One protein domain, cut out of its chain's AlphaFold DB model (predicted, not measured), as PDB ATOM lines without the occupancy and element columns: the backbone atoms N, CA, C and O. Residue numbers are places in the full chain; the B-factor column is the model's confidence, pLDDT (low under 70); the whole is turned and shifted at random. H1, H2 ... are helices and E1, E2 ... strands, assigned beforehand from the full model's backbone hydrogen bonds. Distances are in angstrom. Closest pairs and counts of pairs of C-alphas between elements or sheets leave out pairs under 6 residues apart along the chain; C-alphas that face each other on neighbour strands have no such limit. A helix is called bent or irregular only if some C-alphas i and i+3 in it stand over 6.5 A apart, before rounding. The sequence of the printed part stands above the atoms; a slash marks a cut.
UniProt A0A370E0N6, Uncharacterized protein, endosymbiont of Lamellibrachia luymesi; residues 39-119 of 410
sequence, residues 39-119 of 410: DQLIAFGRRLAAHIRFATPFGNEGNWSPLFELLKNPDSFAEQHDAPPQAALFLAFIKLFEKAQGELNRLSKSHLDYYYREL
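This is residues 39 to 119 of the 410 residues of an uncharacterized protein of endosymbiont of Lamellibrachia luymesi (UniProt A0A370E0N6). A long helical arm reaches out of a small, loosely built body: H4 begins in the body and leads, nearly in line, into H5, and residues 99 to 119 stick out free. In the body H1 and H2 pack on each other, with the small hairpin of E1 and E2 at the end of the long axis away from H5, and the short H3 on a loop off to one side. The printed part has 81 residues with five named helices and two named strands, in the order H1, E1, E2, H2, H3, H4, H5; the two strands form an antiparallel sheet, and the class is mostly helix. The whole is extended, with a radius of gyration of the C-alphas of 18.6 A, and spans 63 by 32 by 18 A, only just elongated.

H1, residues 39 to 49, begins at C-alpha 39 (2.118, 10.949, -29.031) and measures 15.0 A. E1, residues 53 to 55, and E2, residues 61 to 63, follow. H2 is residues 65 to 70 and H3 residues 76 to 80. H4, residues 85 to 105, is the longest helix at 30.0 A and begins at C-alpha 85 (1.688, 22.014, -44.510). H5, residues 107 to 119, measures 16.0 A and ends at C-alpha 119 (-27.175, -14.519, -26.806); it is neither bent nor irregular, but only just: C-alphas 116 and 119 are 6.0 A apart.

H1 and H2 touch, with the C-alphas of Ala 49 and Ser 65 closest at 5.1 A. They run opposite ways at a shallow tilt of 32 degrees, only just short of steep. E1 and E2 are an antiparallel hairpin, 147 degrees between their directions, with N 54 and O 62 at 2.9 A and N 62 and O 54 at 3.1 A, both within hydrogen-bond range. H2 and H4 only just touch, with 3 pairs of C-alphas within 8 A, about perpendicular at 88 degrees; H4 does so with residues 86 to 87 alone, and the closest C-alphas are those of Leu 70 and Ala 87, 6.9 A. H1 and H4 are close but not clearly touching, with the C-alphas of Leu 41 and Ile 94 closest at 7.6 A. H3 is apart from H1, H2 and H5, and only just apart from H4, at 8.4 A. H4 and H5 meet only through their link. In H1 and H3 every O i to N i+4 pair is within hydrogen-bond range; in H2 it is 1 of 2, in H4 15 of 17 and in H5 8 of 9.

The two C-alphas farthest apart, those of Phe 58 and Arg 117, are 63.3 A from each other. Without residues 99 to 119 the body of 60 residues spans 37 by 23 by 18 A. The printed part has no cut, and its six links are tight. Mean pLDDT of the printed part is 86.6; residues 59 to 60 and residue 78 are under 70.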
ATOM      1  N   ASP A  39       0.656  10.916 -29.053       90.12
ATOM      2  CA  ASP A  39       2.118  10.949 -29.031       90.12
ATOM      3  C   ASP A  39       2.702   9.581 -29.397       90.12
ATOM      4  O   ASP A  39       3.681   9.488 -30.141       90.12
ATOM      5  N   GLN A  40       2.052   8.498 -28.971       92.44
ATOM      6  CA  GLN A  40       2.390   7.134 -29.366       92.44
ATOM      7  C   GLN A  40       2.153   6.888 -30.862       92.44
ATOM      8  O   GLN A  40       2.949   6.188 -31.500       92.44
ATOM      9  N   LEU A  41       1.106   7.477 -31.449       92.00
ATOM     10  CA  LEU A  41       0.859   7.418 -32.893       92.00
ATOM     11  C   LEU A  41       1.912   8.206 -33.686       92.00
ATOM     12  O   LEU A  41       2.415   7.711 -34.699       92.00
ATOM     13  N   ILE A  42       2.319   9.383 -33.203       90.69
ATOM     14  CA  ILE A  42       3.419  10.164 -33.793       90.69
ATOM     15  C   ILE A  42       4.745   9.396 -33.679       90.69
ATOM     16  O   ILE A  42       5.487   9.289 -34.657       90.69
ATOM     17  N   ALA A  43       5.033   8.796 -32.521       90.81
ATOM     18  CA  ALA A  43       6.224   7.975 -32.310       90.81
ATOM     19  C   ALA A  43       6.230   6.718 -33.197       90.81
ATOM     20  O   ALA A  43       7.283   6.296 -33.683       90.81
ATOM     21  N   PHE A  44       5.063   6.116 -33.443       91.81
ATOM     22  CA  PHE A  44       4.912   5.034 -34.413       91.81
ATOM     23  C   PHE A  44       5.225   5.512 -35.836       91.81
ATOM     24  O   PHE A  44       6.046   4.892 -36.512       91.81
ATOM     25  N   GLY A  45       4.648   6.641 -36.256       91.00
ATOM     26  CA  GLY A  45       4.932   7.254 -37.554       91.00
ATOM     27  C   GLY A  45       6.421   7.559 -37.745       91.00
ATOM     28  O   GLY A  45       6.984   7.204 -38.777       91.00
ATOM     29  N   ARG A  46       7.093   8.093 -36.716       90.25
ATOM     30  CA  ARG A  46       8.544   8.353 -36.724       90.25
ATOM     31  C   ARG A  46       9.358   7.085 -36.975       90.25
ATOM     32  O   ARG A  46      10.265   7.096 -37.804       90.25
ATOM     33  N   ARG A  47       9.036   5.989 -36.279       91.75
ATOM     34  CA  ARG A  47       9.715   4.695 -36.477       91.75
ATOM     35  C   ARG A  47       9.493   4.156 -37.886       91.75
ATOM     36  O   ARG A  47      10.442   3.701 -38.512       91.75
ATOM     37  N   LEU A  48       8.264   4.241 -38.397       92.00
ATOM     38  CA  LEU A  48       7.939   3.799 -39.751       92.00
ATOM     39  C   LEU A  48       8.689   4.626 -40.808       92.00
ATOM     40  O   LEU A  48       9.265   4.068 -41.740       92.00
ATOM     41  N   ALA A  49       8.734   5.945 -40.637       90.69
ATOM     42  CA  ALA A  49       9.354   6.876 -41.574       90.69
ATOM     43  C   ALA A  49      10.852   6.623 -41.795       90.69
ATOM     44  O   ALA A  49      11.340   6.814 -42.909       90.69
ATOM     45  N   ALA A  50      11.565   6.121 -40.781       89.50
ATOM     46  CA  ALA A  50      12.975   5.743 -40.895       89.50
ATOM     47  C   ALA A  50      13.225   4.618 -41.915       89.50
ATOM     48  O   ALA A  50      14.319   4.528 -42.480       89.50
ATOM     49  N   HIS A  51      12.211   3.791 -42.176       91.44
ATOM     50  CA  HIS A  51      12.272   2.675 -43.117       91.44
ATOM     51  C   HIS A  51      11.700   3.006 -44.502       91.44
ATOM     52  O   HIS A  51      11.938   2.253 -45.445       91.44
ATOM     53  N   ILE A  52      10.986   4.125 -44.656       89.56
ATOM     54  CA  ILE A  52      10.441   4.549 -45.950       89.56
ATOM     55  C   ILE A  52      11.473   5.441 -46.639       89.56
ATOM     56  O   ILE A  52      11.746   6.556 -46.191       89.56
ATOM     57  N   ARG A  53      12.038   4.950 -47.744       86.50
ATOM     58  CA  ARG A  53      12.986   5.705 -48.571       86.50
ATOM     59  C   ARG A  53      12.263   6.520 -49.638       86.50
ATOM     60  O   ARG A  53      11.224   6.099 -50.142       86.50
ATOM     61  N   PHE A  54      12.834   7.661 -50.007       84.12
ATOM     62  CA  PHE A  54      12.432   8.416 -51.191       84.12
ATOM     63  C   PHE A  54      13.652   8.744 -52.052       84.12
ATOM     64  O   PHE A  54      14.761   8.911 -51.539       84.12
ATOM     65  N   ALA A  55      13.422   8.858 -53.358       77.50
ATOM     66  CA  ALA A  55      14.402   9.327 -54.324       77.50
ATOM     67  C   ALA A  55      13.887  10.617 -54.960       77.50
ATOM     68  O   ALA A  55      12.718  10.712 -55.343       77.50
ATOM     69  N   THR A  56      14.753  11.619 -55.052       76.25
ATOM     70  CA  THR A  56      14.432  12.864 -55.758       76.25
ATOM     71  C   THR A  56      14.869  12.780 -57.225       76.25
ATOM     72  O   THR A  56      15.821  12.059 -57.530       76.25
ATOM     73  N   PRO A  57      14.249  13.552 -58.142       73.75
ATOM     74  CA  PRO A  57      14.649  13.596 -59.555       73.75
ATOM     75  C   PRO A  57      16.114  14.005 -59.792       73.75
ATOM     76  O   PRO A  57      16.636  13.814 -60.884       73.75
ATOM     77  N   PHE A  58      16.772  14.561 -58.770       74.69
ATOM     78  CA  PHE A  58      18.156  15.035 -58.793       74.69
ATOM     79  C   PHE A  58      19.154  14.040 -58.170       74.69
ATOM     80  O   PHE A  58      20.308  14.396 -57.954       74.69
ATOM     81  N   GLY A  59      18.727  12.808 -57.865       68.50
ATOM     82  CA  GLY A  59      19.610  11.733 -57.397       68.50
ATOM     83  C   GLY A  59      19.895  11.707 -55.892       68.50
ATOM     84  O   GLY A  59      20.671  10.867 -55.448       68.50
ATOM     85  N   ASN A  60      19.265  12.571 -55.087       67.38
ATOM     86  CA  ASN A  60      19.370  12.467 -53.628       67.38
ATOM     87  C   ASN A  60      18.457  11.347 -53.112       67.38
ATOM     88  O   ASN A  60      17.243  11.389 -53.352       67.38
ATOM     89  N   GLU A  61      19.040  10.398 -52.380       76.56
ATOM     90  CA  GLU A  61      18.332   9.359 -51.627       76.56
ATOM     91  C   GLU A  61      18.230   9.747 -50.144       76.56
ATOM     92  O   GLU A  61      19.208  10.171 -49.529       76.56
ATOM     93  N   GLY A  62      17.043   9.590 -49.556       84.56
ATOM     94  CA  GLY A  62      16.789   9.884 -48.144       84.56
ATOM     95  C   GLY A  62      15.650   9.048 -47.564       84.56
ATOM     96  O   GLY A  62      15.108   8.164 -48.230       84.56
ATOM     97  N   ASN A  63      15.278   9.321 -46.311       88.50
ATOM     98  CA  ASN A  63      14.100   8.736 -45.665       88.50
ATOM     99  C   ASN A  63      13.180   9.820 -45.098       88.50
ATOM    100  O   ASN A  63      13.566  10.980 -44.973       88.50
ATOM    101  N   TRP A  64      11.955   9.441 -44.743       87.56
ATOM    102  CA  TRP A  64      10.934  10.388 -44.288       87.56
ATOM    103  C   TRP A  64      11.086  10.838 -42.826       87.56
ATOM    104  O   TRP A  64      10.242  11.587 -42.335       87.56
ATOM    105  N   SER A  65      12.147  10.441 -42.116       88.81
ATOM    106  CA  SER A  65      12.385  10.845 -40.720       88.81
ATOM    107  C   SER A  65      12.350  12.362 -40.474       88.81
ATOM    108  O   SER A  65      11.755  12.753 -39.469       88.81
ATOM    109  N   PRO A  66      12.887  13.242 -41.357       87.69
ATOM    110  CA  PRO A  66      12.857  14.693 -41.142       87.69
ATOM    111  C   PRO A  66      11.448  15.279 -40.968       87.69
ATOM    112  O   PRO A  66      11.281  16.268 -40.262       87.69
ATOM    113  N   LEU A  67      10.413  14.651 -41.542       83.94
ATOM    114  CA  LEU A  67       9.018  15.053 -41.323       83.94
ATOM    115  C   LEU A  67       8.624  14.952 -39.841       83.94
ATOM    116  O   LEU A  67       7.935  15.820 -39.312       83.94
ATOM    117  N   PHE A  68       9.076  13.900 -39.159       86.69
ATOM    118  CA  PHE A  68       8.729  13.613 -37.766       86.69
ATOM    119  C   PHE A  68       9.646  14.303 -36.751       86.69
ATOM    120  O   PHE A  68       9.360  14.271 -35.548       86.69
ATOM    121  N   GLU A  69      10.718  14.938 -37.227       85.06
ATOM    122  CA  GLU A  69      11.514  15.892 -36.454       85.06
ATOM    123  C   GLU A  69      10.731  17.192 -36.228       85.06
ATOM    124  O   GLU A  69      10.764  17.731 -35.124       85.06
ATOM    125  N   LEU A  70       9.940  17.627 -37.221       82.25
ATOM    126  CA  LEU A  70       9.009  18.757 -37.082       82.25
ATOM    127  C   LEU A  70       7.916  18.457 -36.044       82.25
ATOM    128  O   LEU A  70       7.504  19.333 -35.298       82.25
ATOM    129  N   LEU A  71       7.480  17.199 -35.942       83.62
ATOM    130  CA  LEU A  71       6.420  16.757 -35.026       83.62
ATOM    131  C   LEU A  71       6.925  16.403 -33.614       83.62
ATOM    132  O   LEU A  71       6.242  15.687 -32.887       83.62
ATOM    133  N   LYS A  72       8.126  16.847 -33.210       82.19
ATOM    134  CA  LYS A  72       8.617  16.653 -31.832       82.19
ATOM    135  C   LYS A  72       7.795  17.427 -30.803       82.19
ATOM    136  O   LYS A  72       7.533  16.877 -29.743       82.19
ATOM    137  N   ASN A  73       7.374  18.644 -31.154       82.38
ATOM    138  CA  ASN A  73       6.547  19.523 -30.325       82.38
ATOM    139  C   ASN A  73       5.320  19.982 -31.133       82.38
ATOM    140  O   ASN A  73       5.264  21.127 -31.566       82.38
ATOM    141  N   PRO A  74       4.347  19.097 -31.402       79.19
ATOM    142  CA  PRO A  74       3.236  19.409 -32.302       79.19
ATOM    143  C   PRO A  74       2.324  20.535 -31.785       79.19
ATOM    144  O   PRO A  74       1.655  21.184 -32.585       79.19
ATOM    145  N   ASP A  75       2.312  20.785 -30.473       82.62
ATOM    146  CA  ASP A  75       1.466  21.809 -29.854       82.62
ATOM    147  C   ASP A  75       1.966  23.244 -30.113       82.62
ATOM    148  O   ASP A  75       1.150  24.161 -30.180       82.62
ATOM    149  N   SER A  76       3.266  23.452 -30.375       80.12
ATOM    150  CA  SER A  76       3.805  24.800 -30.643       80.12
ATOM    151  C   SER A  76       3.237  25.417 -31.923       80.12
ATOM    152  O   SER A  76       3.061  26.630 -32.008       80.12
ATOM    153  N   PHE A  77       2.888  24.578 -32.902       79.62
ATOM    154  CA  PHE A  77       2.288  25.017 -34.162       79.62
ATOM    155  C   PHE A  77       0.872  25.578 -33.995       79.62
ATOM    156  O   PHE A  77       0.439  26.422 -34.780       79.62
ATOM    157  N   ALA A  78       0.125  25.095 -32.995       69.12
ATOM    158  CA  ALA A  78      -1.226  25.572 -32.716       69.12
ATOM    159  C   ALA A  78      -1.208  26.967 -32.071       69.12
ATOM    160  O   ALA A  78      -2.090  27.779 -32.338       69.12
ATOM    161  N   GLU A  79      -0.186  27.259 -31.265       71.50
ATOM    162  CA  GLU A  79      -0.004  28.565 -30.626       71.50
ATOM    163  C   GLU A  79       0.464  29.628 -31.631       71.50
ATOM    164  O   GLU A  79      -0.036  30.754 -31.634       71.50
ATOM    165  N   GLN A  80       1.383  29.263 -32.529       75.06
ATOM    166  CA  GLN A  80       2.042  30.192 -33.456       75.06
ATOM    167  C   GLN A  80       1.363  30.293 -34.833       75.06
ATOM    168  O   GLN A  80       1.699  31.184 -35.612       75.06
ATOM    169  N   HIS A  81       0.368  29.442 -35.117       76.19
ATOM    170  CA  HIS A  81      -0.358  29.382 -36.396       76.19
ATOM    171  C   HIS A  81       0.559  29.226 -37.626       76.19
ATOM    172  O   HIS A  81       0.238  29.688 -38.721       76.19
ATOM    173  N   ASP A  82       1.695  28.552 -37.460       84.44
ATOM    174  CA  ASP A  82       2.793  28.487 -38.431       84.44
ATOM    175  C   ASP A  82       3.141  27.047 -38.851       84.44
ATOM    176  O   ASP A  82       4.213  26.778 -39.397       84.44
ATOM    177  N   ALA A  83       2.217  26.107 -38.620       82.06
ATOM    178  CA  ALA A  83       2.395  24.695 -38.937       82.06
ATOM    179  C   ALA A  83       2.828  24.487 -40.405       82.06
ATOM    180  O   ALA A  83       2.072  24.836 -41.320       82.06
ATOM    181  N   PRO A  84       3.978  23.836 -40.675       88.75
ATOM    182  CA  PRO A  84       4.327  23.432 -42.031       88.75
ATOM    183  C   PRO A  84       3.220  22.547 -42.636       88.75
ATOM    184  O   PRO A  84       2.723  21.657 -41.933       88.75
ATOM    185  N   PRO A  85       2.842  22.707 -43.921       89.88
ATOM    186  CA  PRO A  85       1.688  22.014 -44.510       89.88
ATOM    187  C   PRO A  85       1.696  20.491 -44.318       89.88
ATOM    188  O   PRO A  85       0.668  19.886 -44.023       89.88
ATOM    189  N   GLN A  86       2.868  19.867 -44.424       86.88
ATOM    190  CA  GLN A  86       3.068  18.435 -44.218       86.88
ATOM    191  C   GLN A  86       2.859  17.986 -42.759       86.88
ATOM    192  O   GLN A  86       2.352  16.889 -42.524       86.88
ATOM    193  N   ALA A  87       3.202  18.829 -41.779       87.62
ATOM    194  CA  ALA A  87       2.964  18.564 -40.362       87.62
ATOM    195  C   ALA A  87       1.477  18.749 -40.023       87.62
ATOM    196  O   ALA A  87       0.879  17.884 -39.381       87.62
ATOM    197  N   ALA A  88       0.857  19.820 -40.533       88.31
ATOM    198  CA  ALA A  88      -0.574  20.074 -40.387       88.31
ATOM    199  C   ALA A  88      -1.424  18.940 -40.983       88.31
ATOM    200  O   ALA A  88      -2.372  18.479 -40.346       88.31
ATOM    201  N   LEU A  89      -1.054  18.438 -42.167       91.19
ATOM    202  CA  LEU A  89      -1.727  17.308 -42.809       91.19
ATOM    203  C   LEU A  89      -1.643  16.034 -41.956       91.19
ATOM    204  O   LEU A  89      -2.644  15.336 -41.793       91.19
ATOM    205  N   PHE A  90      -0.472  15.740 -41.384       90.06
ATOM    206  CA  PHE A  90      -0.303  14.568 -40.527       90.06
ATOM    207  C   PHE A  90      -1.094  14.691 -39.217       90.06
ATOM    208  O   PHE A  90      -1.758  13.742 -38.807       90.06
ATOM    209  N   LEU A  91      -1.099  15.863 -38.578       89.50
ATOM    210  CA  LEU A  91      -1.906  16.106 -37.378       89.50
ATOM    211  C   LEU A  91      -3.411  16.019 -37.668       89.50
ATOM    212  O   LEU A  91      -4.160  15.439 -36.882       89.50
ATOM    213  N   ALA A  92      -3.857  16.527 -38.822       91.19
ATOM    214  CA  ALA A  92      -5.234  16.362 -39.278       91.19
ATOM    215  C   ALA A  92      -5.588  14.879 -39.488       91.19
ATOM    216  O   ALA A  92      -6.674  14.453 -39.097       91.19
ATOM    217  N   PHE A  93      -4.664  14.081 -40.037       93.56
ATOM    218  CA  PHE A  93      -4.825  12.630 -40.138       93.56
ATOM    219  C   PHE A  93      -4.984  11.972 -38.762       93.56
ATOM    220  O   PHE A  93      -5.933  11.213 -38.582       93.56
ATOM    221  N   ILE A  94      -4.130  12.288 -37.779       92.44
ATOM    222  CA  ILE A  94      -4.249  11.730 -36.420       92.44
ATOM    223  C   ILE A  94      -5.609  12.074 -35.800       92.44
ATOM    224  O   ILE A  94      -6.299  11.188 -35.305       92.44
ATOM    225  N   LYS A  95      -6.059  13.326 -35.932       91.25
ATOM    226  CA  LYS A  95      -7.373  13.767 -35.436       91.25
ATOM    227  C   LYS A  95      -8.550  13.038 -36.098       91.25
ATOM    228  O   LYS A  95      -9.583  12.807 -35.473       91.25
ATOM    229  N   LEU A  96      -8.434  12.694 -37.381       95.00
ATOM    230  CA  LEU A  96      -9.430  11.867 -38.068       95.00
ATOM    231  C   LEU A  96      -9.353  10.405 -37.613       95.00
ATOM    232  O   LEU A  96     -10.391   9.776 -37.408       95.00
ATOM    233  N   PHE A  97      -8.142   9.885 -37.417       94.88
ATOM    234  CA  PHE A  97      -7.899   8.528 -36.944       94.88
ATOM    235  C   PHE A  97      -8.452   8.295 -35.532       94.88
ATOM    236  O   PHE A  97      -9.058   7.255 -35.299       94.88
ATOM    237  N   GLU A  98      -8.360   9.272 -34.625       93.25
ATOM    238  CA  GLU A  98      -8.952   9.214 -33.277       93.25
ATOM    239  C   GLU A  98     -10.454   8.881 -33.300       93.25
ATOM    240  O   GLU A  98     -10.944   8.144 -32.445       93.25
ATOM    241  N   LYS A  99     -11.200   9.351 -34.310       93.81
ATOM    242  CA  LYS A  99     -12.623   8.997 -34.462       93.81
ATOM    243  C   LYS A  99     -12.804   7.513 -34.779       93.81
ATOM    244  O   LYS A  99     -13.646   6.857 -34.172       93.81
ATOM    245  N   ALA A 100     -12.002   6.981 -35.702       93.69
ATOM    246  CA  ALA A 100     -12.027   5.562 -36.055       93.69
ATOM    247  C   ALA A 100     -11.552   4.680 -34.888       93.69
ATOM    248  O   ALA A 100     -12.156   3.644 -34.614       93.69
ATOM    249  N   GLN A 101     -10.523   5.122 -34.160       93.12
ATOM    250  CA  GLN A 101     -10.040   4.483 -32.936       93.12
ATOM    251  C   GLN A 101     -11.138   4.445 -31.861       93.12
ATOM    252  O   GLN A 101     -11.346   3.416 -31.221       93.12
ATOM    253  N   GLY A 102     -11.895   5.536 -31.704       90.75
ATOM    254  CA  GLY A 102     -13.041   5.612 -30.800       90.75
ATOM    255  C   GLY A 102     -14.142   4.603 -31.132       90.75
ATOM    256  O   GLY A 102     -14.632   3.926 -30.230       90.75
ATOM    257  N   GLU A 103     -14.501   4.454 -32.410       91.00
ATOM    258  CA  GLU A 103     -15.474   3.437 -32.842       91.00
ATOM    259  C   GLU A 103     -14.950   2.012 -32.625       91.00
ATOM    260  O   GLU A 103     -15.668   1.166 -32.091       91.00
ATOM    261  N   LEU A 104     -13.678   1.750 -32.947       91.00
ATOM    262  CA  LEU A 104     -13.049   0.450 -32.700       91.00
ATOM    263  C   LEU A 104     -13.093   0.086 -31.208       91.00
ATOM    264  O   LEU A 104     -13.472  -1.026 -30.843       91.00
ATOM    265  N   ASN A 105     -12.791   1.042 -30.331       91.00
ATOM    266  CA  ASN A 105     -12.787   0.836 -28.885       91.00
ATOM    267  C   ASN A 105     -14.191   0.630 -28.280       91.00
ATOM    268  O   ASN A 105     -14.300   0.171 -27.142       91.00
ATOM    269  N   ARG A 106     -15.280   0.888 -29.022       89.00
ATOM    270  CA  ARG A 106     -16.648   0.516 -28.601       89.00
ATOM    271  C   ARG A 106     -16.962  -0.965 -28.803       89.00
ATOM    272  O   ARG A 106     -17.917  -1.459 -28.193       89.00
ATOM    273  N   LEU A 107     -16.193  -1.680 -29.625       89.50
ATOM    274  CA  LEU A 107     -16.468  -3.078 -29.966       89.50
ATOM    275  C   LEU A 107     -16.437  -3.983 -28.728       89.50
ATOM    276  O   LEU A 107     -17.329  -4.812 -28.574       89.50
ATOM    277  N   SER A 108     -15.491  -3.771 -27.806       86.25
ATOM    278  CA  SER A 108     -15.378  -4.543 -26.558       86.25
ATOM    279  C   SER A 108     -16.671  -4.503 -25.737       86.25
ATOM    280  O   SER A 108     -17.180  -5.543 -25.318       86.25
ATOM    281  N   LYS A 109     -17.246  -3.306 -25.549       86.00
ATOM    282  CA  LYS A 109     -18.522  -3.129 -24.841       86.00
ATOM    283  C   LYS A 109     -19.686  -3.729 -25.629       86.00
ATOM    284  O   LYS A 109     -20.498  -4.440 -25.055       86.00
ATOM    285  N   SER A 110     -19.748  -3.459 -26.930       88.44
ATOM    286  CA  SER A 110     -20.859  -3.901 -27.781       88.44
ATOM    287  C   SER A 110     -20.933  -5.426 -27.871       88.44
ATOM    288  O   SER A 110     -22.015  -5.996 -27.780       88.44
ATOM    289  N   HIS A 111     -19.785  -6.099 -27.980       88.06
ATOM    290  CA  HIS A 111     -19.702  -7.556 -27.957       88.06
ATOM    291  C   HIS A 111     -20.135  -8.131 -26.603       88.06
ATOM    292  O   HIS A 111     -20.860  -9.121 -26.563       88.06
ATOM    293  N   LEU A 112     -19.735  -7.497 -25.495       87.50
ATOM    294  CA  LEU A 112     -20.149  -7.903 -24.152       87.50
ATOM    295  C   LEU A 112     -21.667  -7.762 -23.956       87.50
ATOM    296  O   LEU A 112     -22.312  -8.687 -23.463       87.50
ATOM    297  N   ASP A 113     -22.227  -6.621 -24.366       87.62
ATOM    298  CA  ASP A 113     -23.663  -6.350 -24.308       87.62
ATOM    299  C   ASP A 113     -24.433  -7.347 -25.190       87.62
ATOM    300  O   ASP A 113     -25.414  -7.920 -24.723       87.62
ATOM    301  N   TYR A 114     -23.957  -7.637 -26.408       90.56
ATOM    302  CA  TYR A 114     -24.539  -8.657 -27.289       90.56
ATOM    303  C   TYR A 114     -24.503 -10.053 -26.655       90.56
ATOM    304  O   TYR A 114     -25.524 -10.733 -26.575       90.56
ATOM    305  N   TYR A 115     -23.343 -10.480 -26.156       91.00
ATOM    306  CA  TYR A 115     -23.185 -11.804 -25.560       91.00
ATOM    307  C   TYR A 115     -24.119 -11.996 -24.358       91.00
ATOM    308  O   TYR A 115     -24.811 -13.007 -24.268       91.00
ATOM    309  N   TYR A 116     -24.197 -11.018 -23.450       88.75
ATOM    310  CA  TYR A 116     -25.039 -11.155 -22.263       88.75
ATOM    311  C   TYR A 116     -26.524 -10.898 -22.518       88.75
ATOM    312  O   TYR A 116     -27.346 -11.612 -21.949       88.75
ATOM    313  N   ARG A 117     -26.890  -9.901 -23.330       88.75
ATOM    314  CA  ARG A 117     -28.296  -9.500 -23.508       88.75
ATOM    315  C   ARG A 117     -28.987 -10.208 -24.664       88.75
ATOM    316  O   ARG A 117     -30.156 -10.532 -24.527       88.75
ATOM    317  N   GLU A 118     -28.285 -10.471 -25.763       91.62
ATOM    318  CA  GLU A 118     -28.886 -11.067 -26.966       91.62
ATOM    319  C   GLU A 118     -28.688 -12.587 -27.006       91.62
ATOM    320  O   GLU A 118     -29.646 -13.327 -27.216       91.62
ATOM    321  N   LEU A 119     -27.463 -13.078 -26.757       93.88
ATOM    322  CA  LEU A 119     -27.175 -14.519 -26.806       93.88
ATOM    323  C   LEU A 119     -27.623 -15.243 -25.530       93.88
ATOM    324  O   LEU A 119     -28.315 -16.254 -25.605       93.88
TER     325      LEU A 119